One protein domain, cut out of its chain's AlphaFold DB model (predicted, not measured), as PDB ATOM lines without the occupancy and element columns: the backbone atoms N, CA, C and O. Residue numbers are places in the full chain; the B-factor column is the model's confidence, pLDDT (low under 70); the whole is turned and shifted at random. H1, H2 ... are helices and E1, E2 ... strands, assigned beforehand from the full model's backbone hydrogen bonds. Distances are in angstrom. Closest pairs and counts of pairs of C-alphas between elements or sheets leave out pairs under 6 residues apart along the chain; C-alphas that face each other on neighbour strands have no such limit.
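Overview. This is residues 304 to 407 of the 407 residues of the protein "SEO_N domain-containing protein" of Chenopodium quinoa (UniProt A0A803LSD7). A twisted five-stranded sheet forms the core, with two helices, H3 and H4, over one face and running along its strands. The short helix H2 sits on the opposite face, beside the strands, and H1, which is not on the sheet, only just touches H2, with the C-alphas of Met 304 and Leu 333 closest at 7.7 A. The printed part has 104 residues, with four named helices and five named strands in the order H1 E1 E2 H2 E3 H3 E4 H4 E5; the mixed sheet runs E2 E1 E5 E4 E3. The class is mixed, helices and strands. The whole is compact, with a radius of gyration of the C-alphas of 12.9 A and spans of 39 by 29 by 23 A.

Along the chain. H1 is residues 304 to 310, beginning at C-alpha 304 (-14.467, -11.264, -42.769). E1, residues 319 to 321, and E2, residues 326 to 328, form a hairpin. H2 is residues 330 to 333. E3, residues 337 to 343, is 19.5 A long; H3, residues 349 to 361, is 18.3 A; E4, residues 366 to 372, is 18.8 A. H4, residues 381 to 389, is 12.3 A long. E5, residues 394 to 396, ends at C-alpha 396 (-0.609, -11.552, -39.560).

Arrangement. From edge strand E2 to edge strand E3 the strands' lines turn by 113 degrees. E2 and E1 are antiparallel at 138 degrees, with N 321 and O 326 2.8 A apart. E1 and E5 are antiparallel at 151 degrees, with N 320 and O 395 at 2.7 A. E5 and E4 are parallel at 30 degrees, with N 370 and O 394 at 2.8 A. E4 and E3 are parallel at 23 degrees, with N 367 and O 337 at 2.8 A. E3, H3, E4 and E4, H4, E5 are strand-helix-strand units, two parallel neighbour strands with a helix between, each with a right-handed crossover. H3 lies over E4 and E3 at a height over the sheet of 10.1 A; its closest C-alpha to E4 is that of Ala 359, 6.5 A from that of Tyr 366. H4, on the same face, lies over E5 at a height of 10.0 A; the closest C-alphas of H4 and E5 are those of Lys 388 and Ser 395, 6.4 A apart. H3 and H4 are apart. H2, on the opposite face, lies over none of the strands. H1 and H2 only just touch, with 3 pairs of C-alphas within 8 A, the closest being those of Met 304 and Leu 333, 7.7 A. In H1, H3 and H4 every O i to N i+4 pair is within hydrogen-bond range; H2 is too short for one.

Size, cuts and confidence. The C-alphas farthest apart are those of Tyr 363 and Glu 377, 39.2 A. The printed part has no cut and no long link, and ends at Ile 407, the chain's last residue. The mean pLDDT of the printed part is 86.5; residues 313 to 315 and 362 to 364 are under 70.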
ATOM      1  N   MET A 304     -14.841 -12.142 -43.877       88.44
ATOM      2  CA  MET A 304     -14.467 -11.264 -42.769       88.44
ATOM      3  C   MET A 304     -14.945 -11.798 -41.427       88.44
ATOM      4  O   MET A 304     -14.305 -11.518 -40.416       88.44
ATOM      5  N   LYS A 305     -16.026 -12.580 -41.381       85.62
ATOM      6  CA  LYS A 305     -16.493 -13.171 -40.125       85.62
ATOM      7  C   LYS A 305     -15.498 -14.192 -39.576       85.62
ATOM      8  O   LYS A 305     -15.156 -14.134 -38.400       85.62
ATOM      9  N   VAL A 306     -14.956 -15.040 -40.452       87.94
ATOM     10  CA  VAL A 306     -13.898 -16.003 -40.111       87.94
ATOM     11  C   VAL A 306     -12.613 -15.277 -39.721       87.94
ATOM     12  O   VAL A 306     -12.041 -15.540 -38.669       87.94
ATOM     13  N   LEU A 307     -12.176 -14.310 -40.530       89.75
ATOM     14  CA  LEU A 307     -10.925 -13.592 -40.281       89.75
ATOM     15  C   LEU A 307     -10.957 -12.790 -38.968       89.75
ATOM     16  O   LEU A 307      -9.987 -12.823 -38.217       89.75
ATOM     17  N   ASN A 308     -12.076 -12.129 -38.653       88.31
ATOM     18  CA  ASN A 308     -12.261 -11.424 -37.379       88.31
ATOM     19  C   ASN A 308     -12.451 -12.371 -36.186       88.31
ATOM     20  O   ASN A 308     -12.261 -11.953 -35.041       88.31
ATOM     21  N   ALA A 309     -12.865 -13.620 -36.414       86.50
ATOM     22  CA  ALA A 309     -12.885 -14.633 -35.367       86.50
ATOM     23  C   ALA A 309     -11.454 -15.052 -35.003       86.50
ATOM     24  O   ALA A 309     -11.159 -15.152 -33.818       86.50
ATOM     25  N   LEU A 310     -10.568 -15.198 -35.994       88.12
ATOM     26  CA  LEU A 310      -9.187 -15.657 -35.807       88.12
ATOM     27  C   LEU A 310      -8.219 -14.556 -35.326       88.12
ATOM     28  O   LEU A 310      -7.338 -14.817 -34.508       88.12
ATOM     29  N   ILE A 311      -8.365 -13.330 -35.839       88.88
ATOM     30  CA  ILE A 311      -7.404 -12.232 -35.645       88.88
ATOM     31  C   ILE A 311      -8.040 -11.103 -34.817       88.88
ATOM     32  O   ILE A 311      -9.141 -10.632 -35.103       88.88
ATOM     33  N   SER A 312      -7.326 -10.657 -33.788       81.12
ATOM     34  CA  SER A 312      -7.646  -9.546 -32.889       81.12
ATOM     35  C   SER A 312      -7.161  -8.193 -33.416       81.12
ATOM     36  O   SER A 312      -6.151  -8.094 -34.111       81.12
ATOM     37  N   GLY A 313      -7.832  -7.124 -32.975       66.81
ATOM     38  CA  GLY A 313      -7.371  -5.742 -33.133       66.81
ATOM     39  C   GLY A 313      -8.020  -5.015 -34.304       66.81
ATOM     40  O   GLY A 313      -7.396  -4.850 -35.343       66.81
ATOM     41  N   LYS A 314      -9.262  -4.546 -34.129       58.69
ATOM     42  CA  LYS A 314     -10.004  -3.787 -35.154       58.69
ATOM     43  C   LYS A 314      -9.321  -2.470 -35.561       58.69
ATOM     44  O   LYS A 314      -9.444  -2.082 -36.715       58.69
ATOM     45  N   ASP A 315      -8.552  -1.850 -34.662       59.53
ATOM     46  CA  ASP A 315      -7.988  -0.504 -34.872       59.53
ATOM     47  C   ASP A 315      -6.516  -0.491 -35.323       59.53
ATOM     48  O   ASP A 315      -5.973   0.554 -35.678       59.53
ATOM     49  N   ASN A 316      -5.859  -1.654 -35.351       73.94
ATOM     50  CA  ASN A 316      -4.463  -1.788 -35.772       73.94
ATOM     51  C   ASN A 316      -4.373  -2.370 -37.185       73.94
ATOM     52  O   ASN A 316      -5.251  -3.108 -37.617       73.94
ATOM     53  N   SER A 317      -3.278  -2.102 -37.900       86.12
ATOM     54  CA  SER A 317      -2.975  -2.815 -39.147       86.12
ATOM     55  C   SER A 317      -2.632  -4.277 -38.837       86.12
ATOM     56  O   SER A 317      -1.511  -4.587 -38.423       86.12
ATOM     57  N   GLN A 318      -3.621  -5.164 -38.982       91.06
ATOM     58  CA  GLN A 318      -3.538  -6.557 -38.531       91.06
ATOM     59  C   GLN A 318      -2.686  -7.440 -39.432       91.06
ATOM     60  O   GLN A 318      -2.214  -8.491 -39.002       91.06
ATOM     61  N   LEU A 319      -2.487  -7.027 -40.678       93.81
ATOM     62  CA  LEU A 319      -1.742  -7.781 -41.668       93.81
ATOM     63  C   LEU A 319      -0.464  -7.048 -42.058       93.81
ATOM     64  O   LEU A 319      -0.334  -5.827 -41.956       93.81
ATOM     65  N   TYR A 320       0.472  -7.821 -42.572       94.00
ATOM     66  CA  TYR A 320       1.664  -7.364 -43.246       94.00
ATOM     67  C   TYR A 320       1.694  -7.979 -44.641       94.00
ATOM     68  O   TYR A 320       1.591  -9.194 -44.796       94.00
ATOM     69  N   ASP A 321       1.806  -7.127 -45.650       93.50
ATOM     70  CA  ASP A 321       2.016  -7.515 -47.037       93.50
ATOM     71  C   ASP A 321       3.497  -7.852 -47.229       93.50
ATOM     72  O   ASP A 321       4.348  -6.961 -47.172       93.50
ATOM     73  N   CYS A 322       3.806  -9.137 -47.417       90.62
ATOM     74  CA  CYS A 322       5.180  -9.623 -47.513       90.62
ATOM     75  C   CYS A 322       5.831  -9.310 -48.866       90.62
ATOM     76  O   CYS A 322       7.051  -9.360 -48.960       90.62
ATOM     77  N   GLN A 323       5.052  -8.958 -49.895       86.75
ATOM     78  CA  GLN A 323       5.590  -8.580 -51.206       86.75
ATOM     79  C   GLN A 323       5.947  -7.093 -51.264       86.75
ATOM     80  O   GLN A 323       6.945  -6.707 -51.867       86.75
ATOM     81  N   VAL A 324       5.110  -6.249 -50.652       89.38
ATOM     82  CA  VAL A 324       5.259  -4.781 -50.669       89.38
ATOM     83  C   VAL A 324       5.922  -4.255 -49.387       89.38
ATOM     84  O   VAL A 324       6.235  -3.072 -49.285       89.38
ATOM     85  N   HIS A 325       6.149  -5.126 -48.404       90.25
ATOM     86  CA  HIS A 325       6.776  -4.821 -47.118       90.25
ATOM     87  C   HIS A 325       6.074  -3.712 -46.321       90.25
ATOM     88  O   HIS A 325       6.711  -2.823 -45.752       90.25
ATOM     89  N   ARG A 326       4.739  -3.762 -46.247       92.88
ATOM     90  CA  ARG A 326       3.935  -2.756 -45.531       92.88
ATOM     91  C   ARG A 326       2.843  -3.374 -44.670       92.88
ATOM     92  O   ARG A 326       2.285  -4.415 -45.004       92.88
ATOM     93  N   LYS A 327       2.490  -2.686 -43.584       93.12
ATOM     94  CA  LYS A 327       1.330  -3.043 -42.761       93.12
ATOM     95  C   LYS A 327       0.042  -2.608 -43.460       93.12
ATOM     96  O   LYS A 327      -0.020  -1.511 -44.012       93.12
ATOM     97  N   VAL A 328      -0.968  -3.469 -43.444       93.31
ATOM     98  CA  VAL A 328      -2.283  -3.228 -44.049       93.31
ATOM     99  C   VAL A 328      -3.384  -3.712 -43.112       93.31
ATOM    100  O   VAL A 328      -3.150  -4.538 -42.228       93.31
ATOM    101  N   HIS A 329      -4.586  -3.176 -43.289       92.06
ATOM    102  CA  HIS A 329      -5.746  -3.627 -42.528       92.06
ATOM    103  C   HIS A 329      -6.365  -4.888 -43.134       92.06
ATOM    104  O   HIS A 329      -6.176  -5.184 -44.316       92.06
ATOM    105  N   LEU A 330      -7.118  -5.622 -42.319       91.69
ATOM    106  CA  LEU A 330      -7.775  -6.874 -42.691       91.69
ATOM    107  C   LEU A 330      -8.762  -6.712 -43.864       91.69
ATOM    108  O   LEU A 330      -8.962  -7.643 -44.642       91.69
ATOM    109  N   GLU A 331      -9.332  -5.519 -44.043       90.69
ATOM    110  CA  GLU A 331     -10.318  -5.173 -45.074       90.69
ATOM    111  C   GLU A 331      -9.819  -5.399 -46.503       90.69
ATOM    112  O   GLU A 331     -10.638  -5.603 -47.398       90.69
ATOM    113  N   VAL A 332      -8.500  -5.429 -46.738       91.44
ATOM    114  CA  VAL A 332      -7.936  -5.742 -48.067       91.44
ATOM    115  C   VAL A 332      -8.295  -7.153 -48.542       91.44
ATOM    116  O   VAL A 332      -8.224  -7.441 -49.738       91.44
ATOM    117  N   LEU A 333      -8.671  -8.038 -47.616       91.38
ATOM    118  CA  LEU A 333      -9.095  -9.403 -47.906       91.38
ATOM    119  C   LEU A 333     -10.604  -9.522 -48.131       91.38
ATOM    120  O   LEU A 333     -11.054 -10.571 -48.585       91.38
ATOM    121  N   LYS A 334     -11.399  -8.488 -47.840       91.31
ATOM    122  CA  LYS A 334     -12.863  -8.564 -47.899       91.31
ATOM    123  C   LYS A 334     -13.349  -8.974 -49.293       91.31
ATOM    124  O   LYS A 334     -12.993  -8.355 -50.296       91.31
ATOM    125  N   GLY A 335     -14.168 -10.025 -49.352       87.81
ATOM    126  CA  GLY A 335     -14.726 -10.552 -50.605       87.81
ATOM    127  C   GLY A 335     -13.714 -11.248 -51.525       87.81
ATOM    128  O   GLY A 335     -14.047 -11.567 -52.662       87.81
ATOM    129  N   GLN A 336     -12.482 -11.475 -51.061       89.06
ATOM    130  CA  GLN A 336     -11.482 -12.285 -51.757       89.06
ATOM    131  C   GLN A 336     -11.589 -13.748 -51.315       89.06
ATOM    132  O   GLN A 336     -11.939 -14.026 -50.165       89.06
ATOM    133  N   ASN A 337     -11.201 -14.695 -52.173       87.44
ATOM    134  CA  ASN A 337     -10.967 -16.054 -51.688       87.44
ATOM    135  C   ASN A 337      -9.634 -16.061 -50.942       87.44
ATOM    136  O   ASN A 337      -8.604 -15.678 -51.496       87.44
ATOM    137  N   VAL A 338      -9.648 -16.473 -49.682       89.75
ATOM    138  CA  VAL A 338      -8.466 -16.436 -48.821       89.75
ATOM    139  C   VAL A 338      -8.026 -17.860 -48.528       89.75
ATOM    140  O   VAL A 338      -8.843 -18.695 -48.147       89.75
ATOM    141  N   LEU A 339      -6.735 -18.128 -48.705       90.12
ATOM    142  CA  LEU A 339      -6.116 -19.393 -48.335       90.12
ATOM    143  C   LEU A 339      -5.269 -19.174 -47.084       90.12
ATOM    144  O   LEU A 339      -4.284 -18.433 -47.121       90.12
ATOM    145  N   LEU A 340      -5.674 -19.805 -45.985       91.38
ATOM    146  CA  LEU A 340      -5.011 -19.679 -44.693       91.38
ATOM    147  C   LEU A 340      -3.947 -20.762 -44.529       91.38
ATOM    148  O   LEU A 340      -4.231 -21.947 -44.692       91.38
ATOM    149  N   LEU A 341      -2.736 -20.347 -44.170       92.19
ATOM    150  CA  LEU A 341      -1.714 -21.221 -43.604       92.19
ATOM    151  C   LEU A 341      -1.663 -20.943 -42.103       92.19
ATOM    152  O   LEU A 341      -1.260 -19.853 -41.715       92.19
ATOM    153  N   ILE A 342      -2.084 -21.898 -41.278       91.69
ATOM    154  CA  ILE A 342      -2.025 -21.798 -39.813       91.69
ATOM    155  C   ILE A 342      -0.925 -22.741 -39.339       91.69
ATOM    156  O   ILE A 342      -0.973 -23.933 -39.643       91.69
ATOM    157  N   SER A 343       0.086 -22.210 -38.660       91.75
ATOM    158  CA  SER A 343       1.239 -22.995 -38.215       91.75
ATOM    159  C   SER A 343       2.009 -22.285 -37.112       91.75
ATOM    160  O   SER A 343       1.908 -21.067 -36.974       91.75
ATOM    161  N   ASP A 344       2.865 -23.034 -36.430       90.38
ATOM    162  CA  ASP A 344       3.944 -22.478 -35.619       90.38
ATOM    163  C   ASP A 344       5.033 -21.792 -36.468       90.38
ATOM    164  O   ASP A 344       4.915 -21.643 -37.693       90.38
ATOM    165  N   LEU A 345       6.094 -21.319 -35.804       90.75
ATOM    166  CA  LEU A 345       7.254 -20.703 -36.457       90.75
ATOM    167  C   LEU A 345       8.196 -21.741 -37.110       90.75
ATOM    168  O   LEU A 345       9.092 -21.368 -37.878       90.75
ATOM    169  N   ASP A 346       7.999 -23.035 -36.844       89.06
ATOM    170  CA  ASP A 346       8.801 -24.164 -37.335       89.06
ATOM    171  C   ASP A 346       8.251 -24.744 -38.643       89.06
ATOM    172  O   ASP A 346       8.221 -25.951 -38.881       89.06
ATOM    173  N   ILE A 347       7.858 -23.849 -39.550       88.62
ATOM    174  CA  ILE A 347       7.230 -24.217 -40.816       88.62
ATOM    175  C   ILE A 347       8.241 -24.924 -41.719       88.62
ATOM    176  O   ILE A 347       9.253 -24.319 -42.106       88.62
ATOM    177  N   PRO A 348       7.953 -26.161 -42.156       89.12
ATOM    178  CA  PRO A 348       8.745 -26.798 -43.189       89.12
ATOM    179  C   PRO A 348       8.677 -25.995 -44.498       89.12
ATOM    180  O   PRO A 348       7.667 -25.379 -44.834       89.12
ATOM    181  N   THR A 349       9.737 -26.046 -45.305       88.12
ATOM    182  CA  THR A 349       9.793 -25.306 -46.581       88.12
ATOM    183  C   THR A 349       8.721 -25.761 -47.578       88.12
ATOM    184  O   THR A 349       8.242 -24.967 -48.387       88.12
ATOM    185  N   TYR A 350       8.329 -27.037 -47.530       89.81
ATOM    186  CA  TYR A 350       7.403 -27.638 -48.493       89.81
ATOM    187  C   TYR A 350       5.998 -26.990 -48.492       89.81
ATOM    188  O   TYR A 350       5.558 -26.571 -49.564       89.81
ATOM    189  N   PRO A 351       5.306 -26.811 -47.344       88.12
ATOM    190  CA  PRO A 351       4.075 -26.019 -47.267       88.12
ATOM    191  C   PRO A 351       4.180 -24.634 -47.912       88.12
ATOM    192  O   PRO A 351       3.322 -24.271 -48.715       88.12
ATOM    193  N   ILE A 352       5.253 -23.885 -47.631       88.19
ATOM    194  CA  ILE A 352       5.459 -22.544 -48.197       88.19
ATOM    195  C   ILE A 352       5.576 -22.628 -49.725       88.19
ATOM    196  O   ILE A 352       4.908 -21.882 -50.436       88.19
ATOM    197  N   GLN A 353       6.350 -23.584 -50.251       89.38
ATOM    198  CA  GLN A 353       6.480 -23.804 -51.697       89.38
ATOM    199  C   GLN A 353       5.143 -24.145 -52.366       89.38
ATOM    200  O   GLN A 353       4.850 -23.631 -53.448       89.38
ATOM    201  N   CYS A 354       4.316 -24.978 -51.731       86.31
ATOM    202  CA  CYS A 354       2.972 -25.292 -52.212       86.31
ATOM    203  C   CYS A 354       2.099 -24.033 -52.288       86.31
ATOM    204  O   CYS A 354       1.475 -23.789 -53.322       86.31
ATOM    205  N   MET A 355       2.106 -23.205 -51.242       85.62
ATOM    206  CA  MET A 355       1.350 -21.949 -51.198       85.62
ATOM    207  C   MET A 355       1.821 -20.965 -52.273       85.62
ATOM    208  O   MET A 355       0.994 -20.374 -52.967       85.62
ATOM    209  N   THR A 356       3.135 -20.838 -52.478       86.69
ATOM    210  CA  THR A 356       3.717 -20.001 -53.539       86.69
ATOM    211  C   THR A 356       3.286 -20.483 -54.916       86.69
ATOM    212  O   THR A 356       2.886 -19.684 -55.762       86.69
ATOM    213  N   LYS A 357       3.303 -21.801 -55.136       85.44
ATOM    214  CA  LYS A 357       2.859 -22.397 -56.395       85.44
ATOM    215  C   LYS A 357       1.378 -22.109 -56.644       85.44
ATOM    216  O   LYS A 357       1.054 -21.631 -57.725       85.44
ATOM    217  N   ILE A 358       0.505 -22.304 -55.655       80.44
ATOM    218  CA  ILE A 358      -0.932 -21.989 -55.760       80.44
ATOM    219  C   ILE A 358      -1.146 -20.502 -56.074       80.44
ATOM    220  O   ILE A 358      -1.855 -20.178 -57.024       80.44
ATOM    221  N   ALA A 359      -0.475 -19.607 -55.344       79.38
ATOM    222  CA  ALA A 359      -0.564 -18.164 -55.567       79.38
ATOM    223  C   ALA A 359      -0.094 -17.744 -56.974       79.38
ATOM    224  O   ALA A 359      -0.616 -16.782 -57.532       79.38
ATOM    225  N   SER A 360       0.881 -18.461 -57.546       78.69
ATOM    226  CA  SER A 360       1.443 -18.178 -58.876       78.69
ATOM    227  C   SER A 360       0.667 -18.796 -60.047       78.69
ATOM    228  O   SER A 360       0.645 -18.216 -61.131       78.69
ATOM    229  N   LEU A 361       0.053 -19.970 -59.858       70.88
ATOM    230  CA  LEU A 361      -0.632 -20.717 -60.921       70.88
ATOM    231  C   LEU A 361      -2.044 -20.191 -61.183       70.88
ATOM    232  O   LEU A 361      -2.508 -20.198 -62.323       70.88
ATOM    233  N   ASP A 362      -2.721 -19.736 -60.134       61.06
ATOM    234  CA  ASP A 362      -4.077 -19.215 -60.209       61.06
ATOM    235  C   ASP A 362      -4.051 -17.686 -60.196       61.06
ATOM    236  O   ASP A 362      -4.202 -17.076 -59.139       61.06
ATOM    237  N   TYR A 363      -3.878 -17.075 -61.379       52.25
ATOM    238  CA  TYR A 363      -4.025 -15.634 -61.647       52.25
ATOM    239  C   TYR A 363      -5.062 -14.973 -60.714       52.25
ATOM    240  O   TYR A 363      -6.261 -15.029 -60.976       52.25
ATOM    241  N   SER A 364      -4.578 -14.386 -59.614       60.06
ATOM    242  CA  SER A 364      -5.310 -13.592 -58.612       60.06
ATOM    243  C   SER A 364      -6.490 -14.225 -57.855       60.06
ATOM    244  O   SER A 364      -7.107 -13.514 -57.058       60.06
ATOM    245  N   ARG A 365      -6.807 -15.521 -58.013       74.69
ATOM    246  CA  ARG A 365      -8.032 -16.089 -57.405       74.69
ATOM    247  C   ARG A 365      -7.983 -16.226 -55.891       74.69
ATOM    248  O   ARG A 365      -9.031 -16.068 -55.269       74.69
ATOM    249  N   TYR A 366      -6.811 -16.506 -55.320       85.38
ATOM    250  CA  TYR A 366      -6.634 -16.678 -53.879       85.38
ATOM    251  C   TYR A 366      -5.613 -15.694 -53.308       85.38
ATOM    252  O   TYR A 366      -4.540 -15.481 -53.873       85.38
ATOM    253  N   LYS A 367      -5.927 -15.121 -52.146       89.31
ATOM    254  CA  LYS A 367      -4.985 -14.376 -51.310       89.31
ATOM    255  C   LYS A 367      -4.461 -15.301 -50.222       89.31
ATOM    256  O   LYS A 367      -5.225 -15.762 -49.381       89.31
ATOM    257  N   VAL A 368      -3.161 -15.585 -50.256       91.75
ATOM    258  CA  VAL A 368      -2.494 -16.384 -49.222       91.75
ATOM    259  C   VAL A 368      -2.271 -15.524 -47.984       91.75
ATOM    260  O   VAL A 368      -1.744 -14.417 -48.100       91.75
ATOM    261  N   VAL A 369      -2.653 -16.037 -46.815       93.88
ATOM    262  CA  VAL A 369      -2.430 -15.392 -45.518       93.88
ATOM    263  C   VAL A 369      -1.832 -16.408 -44.556       93.88
ATOM    264  O   VAL A 369      -2.413 -17.466 -44.319       93.88
ATOM    265  N   TRP A 370      -0.680 -16.076 -43.986       95.00
ATOM    266  CA  TRP A 370      -0.069 -16.847 -42.911       95.00
ATOM    267  C   TRP A 370      -0.528 -16.348 -41.536       95.00
ATOM    268  O   TRP A 370      -0.418 -15.156 -41.236       95.00
ATOM    269  N   ILE A 371      -1.024 -17.269 -40.712       93.69
ATOM    270  CA  ILE A 371      -1.438 -17.085 -39.321       93.69
ATOM    271  C   ILE A 371      -0.406 -17.811 -38.428       93.69
ATOM    272  O   ILE A 371      -0.449 -19.039 -38.327       93.69
ATOM    273  N   PRO A 372       0.541 -17.069 -37.824       92.62
ATOM    274  CA  PRO A 372       1.630 -17.613 -37.015       92.62
ATOM    275  C   PRO A 372       1.174 -17.892 -35.575       92.62
ATOM    276  O   PRO A 372       1.098 -16.966 -34.774       92.62
ATOM    277  N   VAL A 373       0.886 -19.142 -35.228       89.00
ATOM    278  CA  VAL A 373       0.456 -19.541 -33.878       89.00
ATOM    279  C   VAL A 373       1.674 -19.884 -33.025       89.00
ATOM    280  O   VAL A 373       2.360 -20.859 -33.296       89.00
ATOM    281  N   ASP A 374       1.943 -19.104 -31.983       83.19
ATOM    282  CA  ASP A 374       3.029 -19.374 -31.037       83.19
ATOM    283  C   ASP A 374       2.489 -19.283 -29.606       83.19
ATOM    284  O   ASP A 374       1.894 -18.272 -29.231       83.19
ATOM    285  N   GLN A 375       2.663 -20.360 -28.836       72.38
ATOM    286  CA  GLN A 375       2.212 -20.474 -27.443       72.38
ATOM    287  C   GLN A 375       3.267 -19.982 -26.442       72.38
ATOM    288  O   GLN A 375       3.028 -19.993 -25.235       72.38
ATOM    289  N   THR A 376       4.456 -19.590 -26.907       79.31
ATOM    290  CA  THR A 376       5.546 -19.164 -26.029       79.31
ATOM    291  C   THR A 376       5.360 -17.724 -25.548       79.31
ATOM    292  O   THR A 376       4.990 -16.826 -26.304       79.31
ATOM    293  N   GLU A 377       5.663 -17.469 -24.270       75.06
ATOM    294  CA  GLU A 377       5.607 -16.110 -23.701       75.06
ATOM    295  C   GLU A 377       6.594 -15.149 -24.396       75.06
ATOM    296  O   GLU A 377       6.328 -13.948 -24.553       75.06
ATOM    297  N   ALA A 378       7.724 -15.701 -24.849       85.12
ATOM    298  CA  ALA A 378       8.806 -15.005 -25.528       85.12
ATOM    299  C   ALA A 378       8.927 -15.471 -26.988       85.12
ATOM    300  O   ALA A 378       9.706 -16.368 -27.304       85.12
ATOM    301  N   ILE A 379       8.168 -14.816 -27.869       84.94
ATOM    302  CA  ILE A 379       8.208 -15.046 -29.317       84.94
ATOM    303  C   ILE A 379       9.616 -14.763 -29.853       84.94
ATOM    304  O   ILE A 379      10.190 -13.697 -29.611       84.94
ATOM    305  N   ASP A 380      10.156 -15.694 -30.638       90.94
ATOM    306  CA  ASP A 380      11.405 -15.495 -31.372       90.94
ATOM    307  C   ASP A 380      11.167 -14.571 -32.580       90.94
ATOM    308  O   ASP A 380      10.834 -15.006 -33.685       90.94
ATOM    309  N   GLU A 381      11.343 -13.268 -32.360       91.19
ATOM    310  CA  GLU A 381      11.149 -12.215 -33.367       91.19
ATOM    311  C   GLU A 381      12.027 -12.395 -34.614       91.19
ATOM    312  O   GLU A 381      11.619 -12.062 -35.733       91.19
ATOM    313  N   SER A 382      13.237 -12.936 -34.442       91.62
ATOM    314  CA  SER A 382      14.174 -13.180 -35.542       91.62
ATOM    315  C   SER A 382      13.646 -14.289 -36.446       91.62
ATOM    316  O   SER A 382      13.551 -14.137 -37.670       91.62
ATOM    317  N   LYS A 383      13.212 -15.393 -35.833       91.31
ATOM    318  CA  LYS A 383      12.621 -16.529 -36.540       91.31
ATOM    319  C   LYS A 383      11.291 -16.163 -37.187       91.31
ATOM    320  O   LYS A 383      11.085 -16.491 -38.357       91.31
ATOM    321  N   PHE A 384      10.426 -15.438 -36.477       93.06
ATOM    322  CA  PHE A 384       9.173 -14.922 -37.025       93.06
ATOM    323  C   PHE A 384       9.426 -14.075 -38.275       93.06
ATOM    324  O   PHE A 384       8.840 -14.346 -39.325       93.06
ATOM    325  N   SER A 385      10.357 -13.120 -38.205       92.00
ATOM    326  CA  SER A 385      10.724 -12.265 -39.340       92.00
ATOM    327  C   SER A 385      11.258 -13.078 -40.524       92.00
ATOM    328  O   SER A 385      10.809 -12.886 -41.653       92.00
ATOM    329  N   SER A 386      12.129 -14.061 -40.268       91.94
ATOM    330  CA  SER A 386      12.667 -14.944 -41.313       91.94
ATOM    331  C   SER A 386      11.581 -15.740 -42.044       91.94
ATOM    332  O   SER A 386      11.652 -15.913 -43.262       91.94
ATOM    333  N   GLN A 387      10.576 -16.251 -41.329       91.56
ATOM    334  CA  GLN A 387       9.467 -16.973 -41.963       91.56
ATOM    335  C   GLN A 387       8.512 -16.026 -42.684       91.56
ATOM    336  O   GLN A 387       8.062 -16.333 -43.789       91.56
ATOM    337  N   LYS A 388       8.254 -14.854 -42.100       91.44
ATOM    338  CA  LYS A 388       7.399 -13.809 -42.668       91.44
ATOM    339  C   LYS A 388       7.873 -13.377 -44.053       91.44
ATOM    340  O   LYS A 388       7.050 -13.265 -44.956       91.44
ATOM    341  N   GLU A 389       9.181 -13.216 -44.250       90.25
ATOM    342  CA  GLU A 389       9.785 -12.851 -45.542       90.25
ATOM    343  C   GLU A 389       9.597 -13.907 -46.639       90.25
ATOM    344  O   GLU A 389       9.574 -13.576 -47.823       90.25
ATOM    345  N   LYS A 390       9.432 -15.182 -46.274       90.50
ATOM    346  CA  LYS A 390       9.237 -16.276 -47.240       90.50
ATOM    347  C   LYS A 390       7.791 -16.400 -47.710       90.50
ATOM    348  O   LYS A 390       7.516 -17.179 -48.625       90.50
ATOM    349  N   MET A 391       6.857 -15.696 -47.071       91.94
ATOM    350  CA  MET A 391       5.439 -15.850 -47.365       91.94
ATOM    351  C   MET A 391       5.082 -15.210 -48.710       91.94
ATOM    352  O   MET A 391       5.406 -14.049 -48.950       91.94
ATOM    353  N   PRO A 392       4.350 -15.920 -49.586       89.19
ATOM    354  CA  PRO A 392       4.053 -15.440 -50.934       89.19
ATOM    355  C   PRO A 392       2.975 -14.347 -50.987       89.19
ATOM    356  O   PRO A 392       2.681 -13.855 -52.073       89.19
ATOM    357  N   GLY A 393       2.351 -13.993 -49.861       91.31
ATOM    358  CA  GLY A 393       1.230 -13.055 -49.794       91.31
ATOM    359  C   GLY A 393       1.261 -12.229 -48.515       91.31
ATOM    360  O   GLY A 393       2.167 -11.427 -48.314       91.31
ATOM    361  N   TYR A 394       0.266 -12.418 -47.655       94.06
ATOM    362  CA  TYR A 394       0.167 -11.716 -46.380       94.06
ATOM    363  C   TYR A 394       0.602 -12.600 -45.212       94.06
ATOM    364  O   TYR A 394       0.520 -13.827 -45.260       94.06
ATOM    365  N   SER A 395       0.982 -11.956 -44.119       94.94
ATOM    366  CA  SER A 395       1.157 -12.558 -42.800       94.94
ATOM    367  C   SER A 395       0.413 -11.709 -41.773       94.94
ATOM    368  O   SER A 395       0.348 -10.489 -41.923       94.94
ATOM    369  N   VAL A 396      -0.154 -12.316 -40.731       94.50
ATOM    370  CA  VAL A 396      -0.609 -11.552 -39.560       94.50
ATOM    371  C   VAL A 396       0.585 -10.790 -38.995       94.50
ATOM    372  O   VAL A 396       1.687 -11.324 -38.880       94.50
ATOM    373  N   ASN A 397       0.392  -9.512 -38.680       91.56
ATOM    374  CA  ASN A 397       1.495  -8.605 -38.400       91.56
ATOM    375  C   ASN A 397       2.368  -9.079 -37.223       91.56
ATOM    376  O   ASN A 397       3.583  -8.878 -37.277       91.56
ATOM    377  N   HIS A 398       1.761  -9.716 -36.215       90.38
ATOM    378  CA  HIS A 398       2.445 -10.286 -35.058       90.38
ATOM    379  C   HIS A 398       1.634 -11.454 -34.439       90.38
ATOM    380  O   HIS A 398       0.408 -11.322 -34.365       90.38
ATOM    381  N   PRO A 399       2.258 -12.544 -33.935       89.50
ATOM    382  CA  PRO A 399       1.548 -13.691 -33.339       89.50
ATOM    383  C   PRO A 399       0.585 -13.326 -32.198       89.50
ATOM    384  O   PRO A 399      -0.527 -13.835 -32.145       89.50
ATOM    385  N   ARG A 400       0.937 -12.341 -31.356       87.88
ATOM    386  CA  ARG A 400       0.050 -11.803 -30.288       87.88
ATOM    387  C   ARG A 400      -1.269 -11.194 -30.774       87.88
ATOM    388  O   ARG A 400      -2.112 -10.830 -29.964       87.88
ATOM    389  N   MET A 401      -1.437 -11.006 -32.080       88.62
ATOM    390  CA  MET A 401      -2.712 -10.567 -32.639       88.62
ATOM    391  C   MET A 401      -3.674 -11.734 -32.858       88.62
ATOM    392  O   MET A 401      -4.805 -11.498 -33.257       88.62
ATOM    393  N   ILE A 402      -3.270 -12.978 -32.629       88.00
ATOM    394  CA  ILE A 402      -4.161 -14.136 -32.698       88.00
ATOM    395  C   ILE A 402      -4.896 -14.258 -31.366       88.00
ATOM    396  O   ILE A 402      -4.312 -14.052 -30.305       88.00
ATOM    397  N   LYS A 403      -6.197 -14.549 -31.413       83.06
ATOM    398  CA  LYS A 403      -6.969 -14.794 -30.188       83.06
ATOM    399  C   LYS A 403      -6.534 -16.103 -29.544       83.06
ATOM    400  O   LYS A 403      -6.418 -17.097 -30.251       83.06
ATOM    401  N   ASN A 404      -6.423 -16.128 -28.216       80.88
ATOM    402  CA  ASN A 404      -6.097 -17.344 -27.460       80.88
ATOM    403  C   ASN A 404      -7.025 -18.518 -27.797       80.88
ATOM    404  O   ASN A 404      -6.562 -19.636 -27.932       80.88
ATOM    405  N   ALA A 405      -8.309 -18.256 -28.056       81.88
ATOM    406  CA  ALA A 405      -9.283 -19.272 -28.461       81.88
ATOM    407  C   ALA A 405      -8.968 -20.019 -29.779       81.88
ATOM    408  O   ALA A 405      -9.649 -20.985 -30.117       81.88
ATOM    409  N   VAL A 406      -7.998 -19.543 -30.566       78.69
ATOM    410  CA  VAL A 406      -7.533 -20.170 -31.817       78.69
ATOM    411  C   VAL A 406      -6.395 -21.165 -31.566       78.69
ATOM    412  O   VAL A 406      -6.106 -21.982 -32.441       78.69
ATOM    413  N   ILE A 407      -5.725 -21.044 -30.419       76.69
ATOM    414  CA  ILE A 407      -4.414 -21.619 -30.113       76.69
ATOM    415  C   ILE A 407      -4.519 -22.994 -29.452       76.69
ATOM    416  O   ILE A 407      -5.468 -23.213 -28.669       76.69
TER     417      ILE A 407